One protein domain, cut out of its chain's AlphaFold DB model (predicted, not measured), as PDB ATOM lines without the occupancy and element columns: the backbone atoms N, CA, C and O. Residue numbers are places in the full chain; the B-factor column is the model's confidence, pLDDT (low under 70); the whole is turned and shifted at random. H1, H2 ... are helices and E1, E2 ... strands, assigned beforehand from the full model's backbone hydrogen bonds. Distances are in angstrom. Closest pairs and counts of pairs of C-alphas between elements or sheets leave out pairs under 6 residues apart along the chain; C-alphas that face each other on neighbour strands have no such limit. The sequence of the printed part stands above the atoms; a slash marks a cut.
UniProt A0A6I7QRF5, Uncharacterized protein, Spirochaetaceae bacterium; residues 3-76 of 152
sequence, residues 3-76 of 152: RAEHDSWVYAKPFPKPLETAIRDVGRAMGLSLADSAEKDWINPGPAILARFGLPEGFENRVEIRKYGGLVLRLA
ATOM      1  N   ARG A   3    -137.892 417.863 -30.575       69.69
ATOM      2  CA  ARG A   3    -137.712 418.608 -31.830       69.69
ATOM      3  C   ARG A   3    -136.665 417.883 -32.669       69.69
ATOM      4  O   ARG A   3    -135.626 417.505 -32.142       69.69
ATOM      5  N   ALA A   4    -136.944 417.692 -33.955       69.69
ATOM      6  CA  ALA A   4    -135.940 417.224 -34.903       69.69
ATOM      7  C   ALA A   4    -135.140 418.429 -35.413       69.69
ATOM      8  O   ALA A   4    -135.730 419.377 -35.935       69.69
ATOM      9  N   GLU A   5    -133.823 418.393 -35.246       74.12
ATOM     10  CA  GLU A   5    -132.884 419.360 -35.813       74.12
ATOM     11  C   GLU A   5    -131.855 418.618 -36.654       74.12
ATOM     12  O   GLU A   5    -131.075 417.833 -36.113       74.12
ATOM     13  N   HIS A   6    -131.854 418.879 -37.965       72.44
ATOM     14  CA  HIS A   6    -131.073 418.116 -38.943       72.44
ATOM     15  C   HIS A   6    -131.284 416.601 -38.741       72.44
ATOM     16  O   HIS A   6    -132.415 416.134 -38.897       72.44
ATOM     17  N   ASP A   7    -130.237 415.891 -38.311       66.94
ATOM     18  CA  ASP A   7    -130.196 414.444 -38.073       66.94
ATOM     19  C   ASP A   7    -130.188 414.093 -36.572       66.94
ATOM     20  O   ASP A   7    -129.638 413.078 -36.157       66.94
ATOM     21  N   SER A   8    -130.730 414.967 -35.715       70.25
ATOM     22  CA  SER A   8    -130.732 414.755 -34.263       70.25
ATOM     23  C   SER A   8    -132.067 415.095 -33.603       70.25
ATOM     24  O   SER A   8    -132.814 415.978 -34.038       70.25
ATOM     25  N   TRP A   9    -132.360 414.395 -32.505       76.12
ATOM     26  CA  TRP A   9    -133.520 414.652 -31.656       76.12
ATOM     27  C   TRP A   9    -133.096 415.455 -30.436       76.12
ATOM     28  O   TRP A   9    -132.372 414.966 -29.570       76.12
ATOM     29  N   VAL A  10    -133.585 416.686 -30.337       73.31
ATOM     30  CA  VAL A  10    -133.299 417.569 -29.206       73.31
ATOM     31  C   VAL A  10    -134.522 417.746 -28.315       73.31
ATOM     32  O   VAL A  10    -135.677 417.557 -28.716       73.31
ATOM     33  N   TYR A  11    -134.263 418.125 -27.065       74.62
ATOM     34  CA  TYR A  11    -135.322 418.458 -26.121       74.62
ATOM     35  C   TYR A  11    -136.148 419.621 -26.680       74.62
ATOM     36  O   TYR A  11    -135.602 420.659 -27.040       74.62
ATOM     37  N   ALA A  12    -137.468 419.456 -26.768       74.12
ATOM     38  CA  ALA A  12    -138.313 420.422 -27.472       74.12
ATOM     39  C   ALA A  12    -138.595 421.706 -26.681       74.12
ATOM     40  O   ALA A  12    -139.289 422.583 -27.188       74.12
ATOM     41  N   LYS A  13    -138.117 421.809 -25.434       73.50
ATOM     42  CA  LYS A  13    -138.325 423.001 -24.613       73.50
ATOM     43  C   LYS A  13    -137.158 423.993 -24.718       73.50
ATOM     44  O   LYS A  13    -136.008 423.556 -24.666       73.50
ATOM     45  N   PRO A  14    -137.460 425.305 -24.720       77.88
ATOM     46  CA  PRO A  14    -138.814 425.873 -24.779       77.88
ATOM     47  C   PRO A  14    -139.470 425.633 -26.151       77.88
ATOM     48  O   PRO A  14    -138.790 425.644 -27.175       77.88
ATOM     49  N   PHE A  15    -140.792 425.411 -26.173       80.81
ATOM     50  CA  PHE A  15    -141.521 425.343 -27.441       80.81
ATOM     51  C   PHE A  15    -141.490 426.718 -28.130       80.81
ATOM     52  O   PHE A  15    -141.549 427.740 -27.438       80.81
ATOM     53  N   PRO A  16    -141.450 426.784 -29.474       83.81
ATOM     54  CA  PRO A  16    -141.653 428.037 -30.191       83.81
ATOM     55  C   PRO A  16    -142.984 428.685 -29.792       83.81
ATOM     56  O   PRO A  16    -143.994 427.989 -29.668       83.81
ATOM     57  N   LYS A  17    -143.009 430.016 -29.641       86.62
ATOM     58  CA  LYS A  17    -144.199 430.736 -29.157       86.62
ATOM     59  C   LYS A  17    -145.487 430.422 -29.936       86.62
ATOM     60  O   LYS A  17    -146.502 430.201 -29.281       86.62
ATOM     61  N   PRO A  18    -145.471 430.309 -31.282       87.81
ATOM     62  CA  PRO A  18    -146.668 429.925 -32.031       87.81
ATOM     63  C   PRO A  18    -147.220 428.546 -31.641       87.81
ATOM     64  O   PRO A  18    -148.432 428.376 -31.551       87.81
ATOM     65  N   LEU A  19    -146.343 427.574 -31.363       84.81
ATOM     66  CA  LEU A  19    -146.753 426.238 -30.928       84.81
ATOM     67  C   LEU A  19    -147.311 426.270 -29.501       84.81
ATOM     68  O   LEU A  19    -148.318 425.628 -29.238       84.81
ATOM     69  N   GLU A  20    -146.702 427.039 -28.594       86.56
ATOM     70  CA  GLU A  20    -147.231 427.201 -27.234       86.56
ATOM     71  C   GLU A  20    -148.652 427.792 -27.247       86.56
ATOM     72  O   GLU A  20    -149.537 427.283 -26.561       86.56
ATOM     73  N   THR A  21    -148.890 428.826 -28.061       88.69
ATOM     74  CA  THR A  21    -150.226 429.412 -28.234       88.69
ATOM     75  C   THR A  21    -151.213 428.382 -28.782       88.69
ATOM     76  O   THR A  21    -152.267 428.182 -28.186       88.69
ATOM     77  N   ALA A  22    -150.845 427.656 -29.845       88.88
ATOM     78  CA  ALA A  22    -151.705 426.631 -30.435       88.88
ATOM     79  C   ALA A  22    -152.056 425.504 -29.445       88.88
ATOM     80  O   ALA A  22    -153.208 425.076 -29.388       88.88
ATOM     81  N   ILE A  23    -151.092 425.055 -28.631       86.94
ATOM     82  CA  ILE A  23    -151.324 424.051 -27.581       86.94
ATOM     83  C   ILE A  23    -152.387 424.545 -26.588       86.94
ATOM     84  O   ILE A  23    -153.302 423.801 -26.226       86.94
ATOM     85  N   ARG A  24    -152.302 425.810 -26.162       87.56
ATOM     86  CA  ARG A  24    -153.267 426.387 -25.216       87.56
ATOM     87  C   ARG A  24    -154.645 426.577 -25.839       87.56
ATOM     88  O   ARG A  24    -155.635 426.242 -25.197       87.56
ATOM     89  N   ASP A  25    -154.718 427.080 -27.066       90.69
ATOM     90  CA  ASP A  25    -155.992 427.351 -27.736       90.69
ATOM     91  C   ASP A  25    -156.762 426.062 -28.032       90.69
ATOM     92  O   ASP A  25    -157.948 425.972 -27.712       90.69
ATOM     93  N   VAL A  26    -156.079 425.028 -28.537       90.31
ATOM     94  CA  VAL A  26    -156.679 423.698 -28.729       90.31
ATOM     95  C   VAL A  26    -157.103 423.101 -27.392       90.31
ATOM     96  O   VAL A  26    -158.216 422.590 -27.284       90.31
ATOM     97  N   GLY A  27    -156.261 423.201 -26.360       90.25
ATOM     98  CA  GLY A  27    -156.609 422.690 -25.039       90.25
ATOM     99  C   GLY A  27    -157.859 423.357 -24.458       90.25
ATOM    100  O   GLY A  27    -158.728 422.659 -23.945       90.25
ATOM    101  N   ARG A  28    -158.023 424.679 -24.626       89.56
ATOM    102  CA  ARG A  28    -159.254 425.392 -24.233       89.56
ATOM    103  C   ARG A  28    -160.461 424.934 -25.042       89.56
ATOM    104  O   ARG A  28    -161.489 424.613 -24.455       89.56
ATOM    105  N   ALA A  29    -160.336 424.903 -26.368       93.12
ATOM    106  CA  ALA A  29    -161.437 424.560 -27.266       93.12
ATOM    107  C   ALA A  29    -161.957 423.131 -27.042       93.12
ATOM    108  O   ALA A  29    -163.152 422.883 -27.162       93.12
ATOM    109  N   MET A  30    -161.060 422.208 -26.689       91.19
ATOM    110  CA  MET A  30    -161.362 420.788 -26.496       91.19
ATOM    111  C   MET A  30    -161.577 420.402 -25.022       91.19
ATOM    112  O   MET A  30    -161.771 419.223 -24.731       91.19
ATOM    113  N   GLY A  31    -161.515 421.358 -24.087       87.94
ATOM    114  CA  GLY A  31    -161.651 421.090 -22.648       87.94
ATOM    115  C   GLY A  31    -160.549 420.190 -22.072       87.94
ATOM    116  O   GLY A  31    -160.786 419.454 -21.115       87.94
ATOM    117  N   LEU A  32    -159.353 420.207 -22.665       86.31
ATOM    118  CA  LEU A  32    -158.209 419.411 -22.220       86.31
ATOM    119  C   LEU A  32    -157.511 420.078 -21.029       86.31
ATOM    120  O   LEU A  32    -157.627 421.283 -20.806       86.31
ATOM    121  N   SER A  33    -156.754 419.291 -20.260       77.38
ATOM    122  CA  SER A  33    -156.018 419.813 -19.107       77.38
ATOM    123  C   SER A  33    -154.986 420.853 -19.543       77.38
ATOM    124  O   SER A  33    -154.079 420.539 -20.305       77.38
ATOM    125  N   LEU A  34    -155.121 422.073 -19.025       70.38
ATOM    126  CA  LEU A  34    -154.180 423.183 -19.190       70.38
ATOM    127  C   LEU A  34    -153.461 423.423 -17.862       70.38
ATOM    128  O   LEU A  34    -153.589 424.487 -17.260       70.38
ATOM    129  N   ALA A  35    -152.800 422.397 -17.333       65.00
ATOM    130  CA  ALA A  35    -152.135 422.521 -16.046       65.00
ATOM    131  C   ALA A  35    -150.954 423.505 -16.114       65.00
ATOM    132  O   ALA A  35    -150.224 423.556 -17.105       65.00
ATOM    133  N   ASP A  36    -150.705 424.220 -15.014       57.94
ATOM    134  CA  ASP A  36    -149.592 425.174 -14.896       57.94
ATOM    135  C   ASP A  36    -148.204 424.510 -14.989       57.94
ATOM    136  O   ASP A  36    -147.191 425.187 -15.175       57.94
ATOM    137  N   SER A  37    -148.137 423.174 -14.886       57.72
ATOM    138  CA  SER A  37    -146.919 422.390 -15.079       57.72
ATOM    139  C   SER A  37    -147.030 421.443 -16.279       57.72
ATOM    140  O   SER A  37    -147.996 420.701 -16.456       57.72
ATOM    141  N   ALA A  38    -145.971 421.415 -17.090       55.00
ATOM    142  CA  ALA A  38    -145.911 420.661 -18.348       55.00
ATOM    143  C   ALA A  38    -146.006 419.129 -18.210       55.00
ATOM    144  O   ALA A  38    -146.064 418.427 -19.214       55.00
ATOM    145  N   GLU A  39    -145.966 418.592 -16.993       54.69
ATOM    146  CA  GLU A  39    -146.144 417.156 -16.740       54.69
ATOM    147  C   GLU A  39    -147.629 416.761 -16.707       54.69
ATOM    148  O   GLU A  39    -147.991 415.616 -17.007       54.69
ATOM    149  N   LYS A  40    -148.494 417.727 -16.376       61.47
ATOM    150  CA  LYS A  40    -149.948 417.575 -16.276       61.47
ATOM    151  C   LYS A  40    -150.705 418.212 -17.446       61.47
ATOM    152  O   LYS A  40    -151.899 417.969 -17.569       61.47
ATOM    153  N   ASP A  41    -150.022 418.981 -18.288       72.81
ATOM    154  CA  ASP A  41    -150.573 419.506 -19.537       72.81
ATOM    155  C   ASP A  41    -150.882 418.358 -20.520       72.81
ATOM    156  O   ASP A  41    -150.246 417.296 -20.488       72.81
ATOM    157  N   TRP A  42    -151.866 418.558 -21.397       82.25
ATOM    158  CA  TRP A  42    -152.285 417.553 -22.380       82.25
ATOM    159  C   TRP A  42    -151.192 417.262 -23.422       82.25
ATOM    160  O   TRP A  42    -151.151 416.178 -24.005       82.25
ATOM    161  N   ILE A  43    -150.253 418.196 -23.600       83.44
ATOM    162  CA  ILE A  43    -148.995 417.983 -24.317       83.44
ATOM    163  C   ILE A  43    -147.863 417.813 -23.304       83.44
ATOM    164  O   ILE A  43    -147.451 418.764 -22.645       83.44
ATOM    165  N   ASN A  44    -147.288 416.608 -23.245       77.75
ATOM    166  CA  ASN A  44    -146.183 416.289 -22.341       77.75
ATOM    167  C   ASN A  44    -144.818 416.248 -23.078       77.75
ATOM    168  O   ASN A  44    -144.526 415.309 -23.838       77.75
ATOM    169  N   PRO A  45    -143.926 417.234 -22.865       78.31
ATOM    170  CA  PRO A  45    -142.571 417.204 -23.400       78.31
ATOM    171  C   PRO A  45    -141.596 416.363 -22.570       78.31
ATOM    172  O   PRO A  45    -140.546 416.021 -23.103       78.31
ATOM    173  N   GLY A  46    -141.929 415.986 -21.329       77.75
ATOM    174  CA  GLY A  46    -141.039 415.280 -20.396       77.75
ATOM    175  C   GLY A  46    -140.291 414.077 -20.993       77.75
ATOM    176  O   GLY A  46    -139.069 414.011 -20.855       77.75
ATOM    177  N   PRO A  47    -140.951 413.184 -21.761       79.88
ATOM    178  CA  PRO A  47    -140.284 412.042 -22.389       79.88
ATOM    179  C   PRO A  47    -139.183 412.394 -23.398       79.88
ATOM    180  O   PRO A  47    -138.421 411.522 -23.796       79.88
ATOM    181  N   ALA A  48    -139.050 413.653 -23.824       82.25
ATOM    182  CA  ALA A  48    -137.991 414.047 -24.753       82.25
ATOM    183  C   ALA A  48    -136.581 413.943 -24.167       82.25
ATOM    184  O   ALA A  48    -135.616 413.962 -24.924       82.25
ATOM    185  N   ILE A  49    -136.447 413.787 -22.847       80.56
ATOM    186  CA  ILE A  49    -135.160 413.450 -22.237       80.56
ATOM    187  C   ILE A  49    -134.613 412.103 -22.743       80.56
ATOM    188  O   ILE A  49    -133.400 411.931 -22.801       80.56
ATOM    189  N   LEU A  50    -135.477 411.181 -23.191       84.50
ATOM    190  CA  LEU A  50    -135.062 409.883 -23.742       84.50
ATOM    191  C   LEU A  50    -134.205 410.018 -25.001       84.50
ATOM    192  O   LEU A  50    -133.340 409.183 -25.232       84.50
ATOM    193  N   ALA A  51    -134.357 411.107 -25.760       82.44
ATOM    194  CA  ALA A  51    -133.477 411.393 -26.889       82.44
ATOM    195  C   ALA A  51    -131.997 411.526 -26.472       82.44
ATOM    196  O   ALA A  51    -131.116 411.271 -27.284       82.44
ATOM    197  N   ARG A  52    -131.710 411.876 -25.206       82.12
ATOM    198  CA  ARG A  52    -130.339 411.954 -24.672       82.12
ATOM    199  C   ARG A  52    -129.794 410.615 -24.180       82.12
ATOM    200  O   ARG A  52    -128.587 410.421 -24.204       82.12
ATOM    201  N   PHE A  53    -130.665 409.727 -23.705       81.88
ATOM    202  CA  PHE A  53    -130.273 408.414 -23.178       81.88
ATOM    203  C   PHE A  53    -130.284 407.315 -24.252       81.88
ATOM    204  O   PHE A  53    -129.688 406.255 -24.072       81.88
ATOM    205  N   GLY A  54    -130.912 407.595 -25.393       85.75
ATOM    206  CA  GLY A  54    -130.969 406.726 -26.559       85.75
ATOM    207  C   GLY A  54    -132.383 406.212 -26.815       85.75
ATOM    208  O   GLY A  54    -133.085 405.763 -25.911       85.75
ATOM    209  N   LEU A  55    -132.790 406.257 -28.080       90.81
ATOM    210  CA  LEU A  55    -134.060 405.710 -28.556       90.81
ATOM    211  C   LEU A  55    -133.900 404.227 -28.947       90.81
ATOM    212  O   LEU A  55    -132.772 403.715 -28.952       90.81
ATOM    213  N   PRO A  56    -134.999 403.499 -29.214       93.00
ATOM    214  CA  PRO A  56    -134.920 402.151 -29.767       93.00
ATOM    215  C   PRO A  56    -134.079 402.114 -31.046       93.00
ATOM    216  O   PRO A  56    -134.067 403.060 -31.835       93.00
ATOM    217  N   GLU A  57    -133.363 401.016 -31.269       91.31
ATOM    218  CA  GLU A  57    -132.501 400.880 -32.443       91.31
ATOM    219  C   GLU A  57    -133.319 400.987 -33.737       91.31
ATOM    220  O   GLU A  57    -134.355 400.336 -33.886       91.31
ATOM    221  N   GLY A  58    -132.875 401.828 -34.673       92.00
ATOM    222  CA  GLY A  58    -133.584 402.080 -35.930       92.00
ATOM    223  C   GLY A  58    -134.846 402.942 -35.800       92.00
ATOM    224  O   GLY A  58    -135.599 403.016 -36.769       92.00
ATOM    225  N   PHE A  59    -135.080 403.596 -34.652       92.31
ATOM    226  CA  PHE A  59    -136.233 404.480 -34.422       92.31
ATOM    227  C   PHE A  59    -136.439 405.476 -35.568       92.31
ATOM    228  O   PHE A  59    -137.541 405.596 -36.095       92.31
ATOM    229  N   GLU A  60    -135.373 406.152 -36.006       89.25
ATOM    230  CA  GLU A  60    -135.439 407.203 -37.032       89.25
ATOM    231  C   GLU A  60    -135.970 406.699 -38.375       89.25
ATOM    232  O   GLU A  60    -136.749 407.391 -39.030       89.25
ATOM    233  N   ASN A  61    -135.613 405.466 -38.736       92.50
ATOM    234  CA  ASN A  61    -136.025 404.826 -39.984       92.50
ATOM    235  C   ASN A  61    -137.493 404.386 -39.962       92.50
ATOM    236  O   ASN A  61    -138.065 404.100 -41.012       92.50
ATOM    237  N   ARG A  62    -138.105 404.305 -38.774       94.94
ATOM    238  CA  ARG A  62    -139.488 403.855 -38.576       94.94
ATOM    239  C   ARG A  62    -140.459 404.990 -38.258       94.94
ATOM    240  O   ARG A  62    -141.640 404.735 -38.038       94.94
ATOM    241  N   VAL A  63    -139.993 406.237 -38.226       93.31
ATOM    242  CA  VAL A  63    -140.854 407.391 -37.958       93.31
ATOM    243  C   VAL A  63    -141.871 407.584 -39.084       93.31
ATOM    244  O   VAL A  63    -141.510 407.736 -40.249       93.31
ATOM    245  N   GLU A  64    -143.149 407.688 -38.723       93.50
ATOM    246  CA  GLU A  64    -144.202 408.107 -39.644       93.50
ATOM    247  C   GLU A  64    -144.274 409.639 -39.683       93.50
ATOM    248  O   GLU A  64    -144.432 410.305 -38.655       93.50
ATOM    249  N   ILE A  65    -144.161 410.222 -40.879       93.06
ATOM    250  CA  ILE A  65    -144.240 411.673 -41.065       93.06
ATOM    251  C   ILE A  65    -145.665 412.060 -41.451       93.06
ATOM    252  O   ILE A  65    -146.155 411.669 -42.509       93.06
ATOM    253  N   ARG A  66    -146.301 412.911 -40.641       93.38
ATOM    254  CA  ARG A  66    -147.580 413.554 -40.978       93.38
ATOM    255  C   ARG A  66    -147.408 415.055 -41.126       93.38
ATOM    256  O   ARG A  66    -146.700 415.684 -40.344       93.38
ATOM    257  N   LYS A  67    -148.062 415.634 -42.131       94.12
ATOM    258  CA  LYS A  67    -147.994 417.069 -42.427       94.12
ATOM    259  C   LYS A  67    -149.387 417.680 -42.348       94.12
ATOM    260  O   LYS A  67    -150.302 417.210 -43.015       94.12
ATOM    261  N   TYR A  68    -149.520 418.740 -41.559       87.81
ATOM    262  CA  TYR A  68    -150.746 419.511 -41.373       87.81
ATOM    263  C   TYR A  68    -150.434 420.989 -41.615       87.81
ATOM    264  O   TYR A  68    -150.033 421.711 -40.702       87.81
ATOM    265  N   GLY A  69    -150.548 421.438 -42.868       88.19
ATOM    266  CA  GLY A  69    -150.097 422.777 -43.257       88.19
ATOM    267  C   GLY A  69    -148.619 422.985 -42.902       88.19
ATOM    268  O   GLY A  69    -147.763 422.226 -43.351       88.19
ATOM    269  N   GLY A  70    -148.325 423.985 -42.067       85.25
ATOM    270  CA  GLY A  70    -146.968 424.268 -41.578       85.25
ATOM    271  C   GLY A  70    -146.455 423.339 -40.467       85.25
ATOM    272  O   GLY A  70    -145.299 423.458 -40.071       85.25
ATOM    273  N   LEU A  71    -147.283 422.426 -39.944       83.69
ATOM    274  CA  LEU A  71    -146.906 421.506 -38.870       83.69
ATOM    275  C   LEU A  71    -146.445 420.159 -39.436       83.69
ATOM    276  O   LEU A  71    -147.206 419.461 -40.105       83.69
ATOM    277  N   VAL A  72    -145.216 419.763 -39.106       89.75
ATOM    278  CA  VAL A  72    -144.684 418.426 -39.398       89.75
ATOM    279  C   VAL A  72    -144.614 417.631 -38.101       89.75
ATOM    280  O   VAL A  72    -143.886 417.994 -37.180       89.75
ATOM    281  N   LEU A  73    -145.360 416.532 -38.040       88.88
ATOM    282  CA  LEU A  73    -145.295 415.560 -36.960       88.88
ATOM    283  C   LEU A  73    -144.449 414.370 -37.393       88.88
ATOM    284  O   LEU A  73    -144.624 413.825 -38.481       88.88
ATOM    285  N   ARG A  74    -143.550 413.965 -36.503       90.88
ATOM    286  CA  ARG A  74    -142.756 412.747 -36.603       90.88
ATOM    287  C   ARG A  74    -143.242 411.796 -35.516       90.88
ATOM    288  O   ARG A  74    -142.986 412.032 -34.337       90.88
ATOM    289  N   LEU A  75    -144.015 410.792 -35.910       91.81
ATOM    290  CA  LEU A  75    -144.688 409.863 -35.010       91.81
ATOM    291  C   LEU A  75    -143.870 408.577 -34.883       91.81
ATOM    292  O   LEU A  75    -143.406 408.032 -35.881       91.81
ATOM    293  N   ALA A  76    -143.691 408.102 -33.652       93.31
ATOM    294  CA  ALA A  76    -143.060 406.814 -33.392       93.31
ATOM    295  C   ALA A  76    -143.896 405.680 -34.006       93.31
ATOM    296  O   ALA A  76    -145.129 405.726 -33.955       93.31
TER     297      ALA A  76
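What this domain is: This is residues 3 to 76 of the 152 residues of an uncharacterized protein of Spirochaetaceae bacterium (UniProt A0A6I7QRF5). Two small strand hairpins, E1 with E2 and E3 with E4, form separate two-stranded sheets; H2 packs on the first, while the longest helix, H1, lies off to one end of the model and touches no other helix. An unnamed stretch, residues 30 to 45, leads from H1 back to H2, and little H3 comes just before the second hairpin, toward the other end. The printed part has 74 residues with three named helices and four named strands, in the order E1, E2, H1, H2, H3, E3, E4; both sheets are antiparallel and the class is mixed, helices and strands. The whole is only just compact, close to loose, with a radius of gyration of the C-alphas of 13.6 A and spans of 37 by 28 by 19 A.

How they stand to each other: Start at E1, residues 3 to 5, and E2, residues 8 to 11, an antiparallel hairpin at 141 degrees, where N 3 and O 10 are within hydrogen-bond range at 2.9 A. Look next at H2, residues 46 to 53, which touches E2; their closest C-alphas, those of Tyr 11 and Ala 48, are 5.3 A apart. H2 and E1 are only just apart, the closest C-alphas being 8.4 A from each other. Then find E3, residues 64 to 68, and E4, residues 71 to 75, an antiparallel hairpin at 159 degrees, with N 68 and O 71 at 2.8 A and N 75 and O 64 at 2.8 A, both within hydrogen-bond range. E1 and E4 are near each other, with 5 pairs of C-alphas within 10 A. H1, residues 17 to 29, is apart from H2, E3 and E4, for instance, and H3, residues 59 to 62, is apart from H2 and E4. In H1 every O i to N i+4 pair is within hydrogen-bond range; in H2 0 of 4 are, against 5 of 5 O i to N i+3 pairs, and H3 is too short for an O i to N i+4 pair.

Where its parts are: Find C-alpha 3 at (-137.712, 418.608, -31.830), where E1 begins its 6.3 A; E2 then covers 10.1 A. H1 runs 18.4 A from C-alpha 17 at (-144.199, 430.736, -29.157) to C-alpha 29. H2 measures 13.1 A, H3 5.3 A and E3 13.3 A. E4, 12.5 A long, ends at C-alpha 75, at (-144.688, 409.863, -35.010).

The domain as a whole: The two C-alphas farthest apart, those of Ala 29 and Glu 57, are 37.7 A from each other. The printed part has no cut, and the link from H1 to H2, 16 residues, is long; the other links are tight. The mean pLDDT of the printed part is 82.3, and residues 3 to 4, 7 and 35 to 40 are under 70.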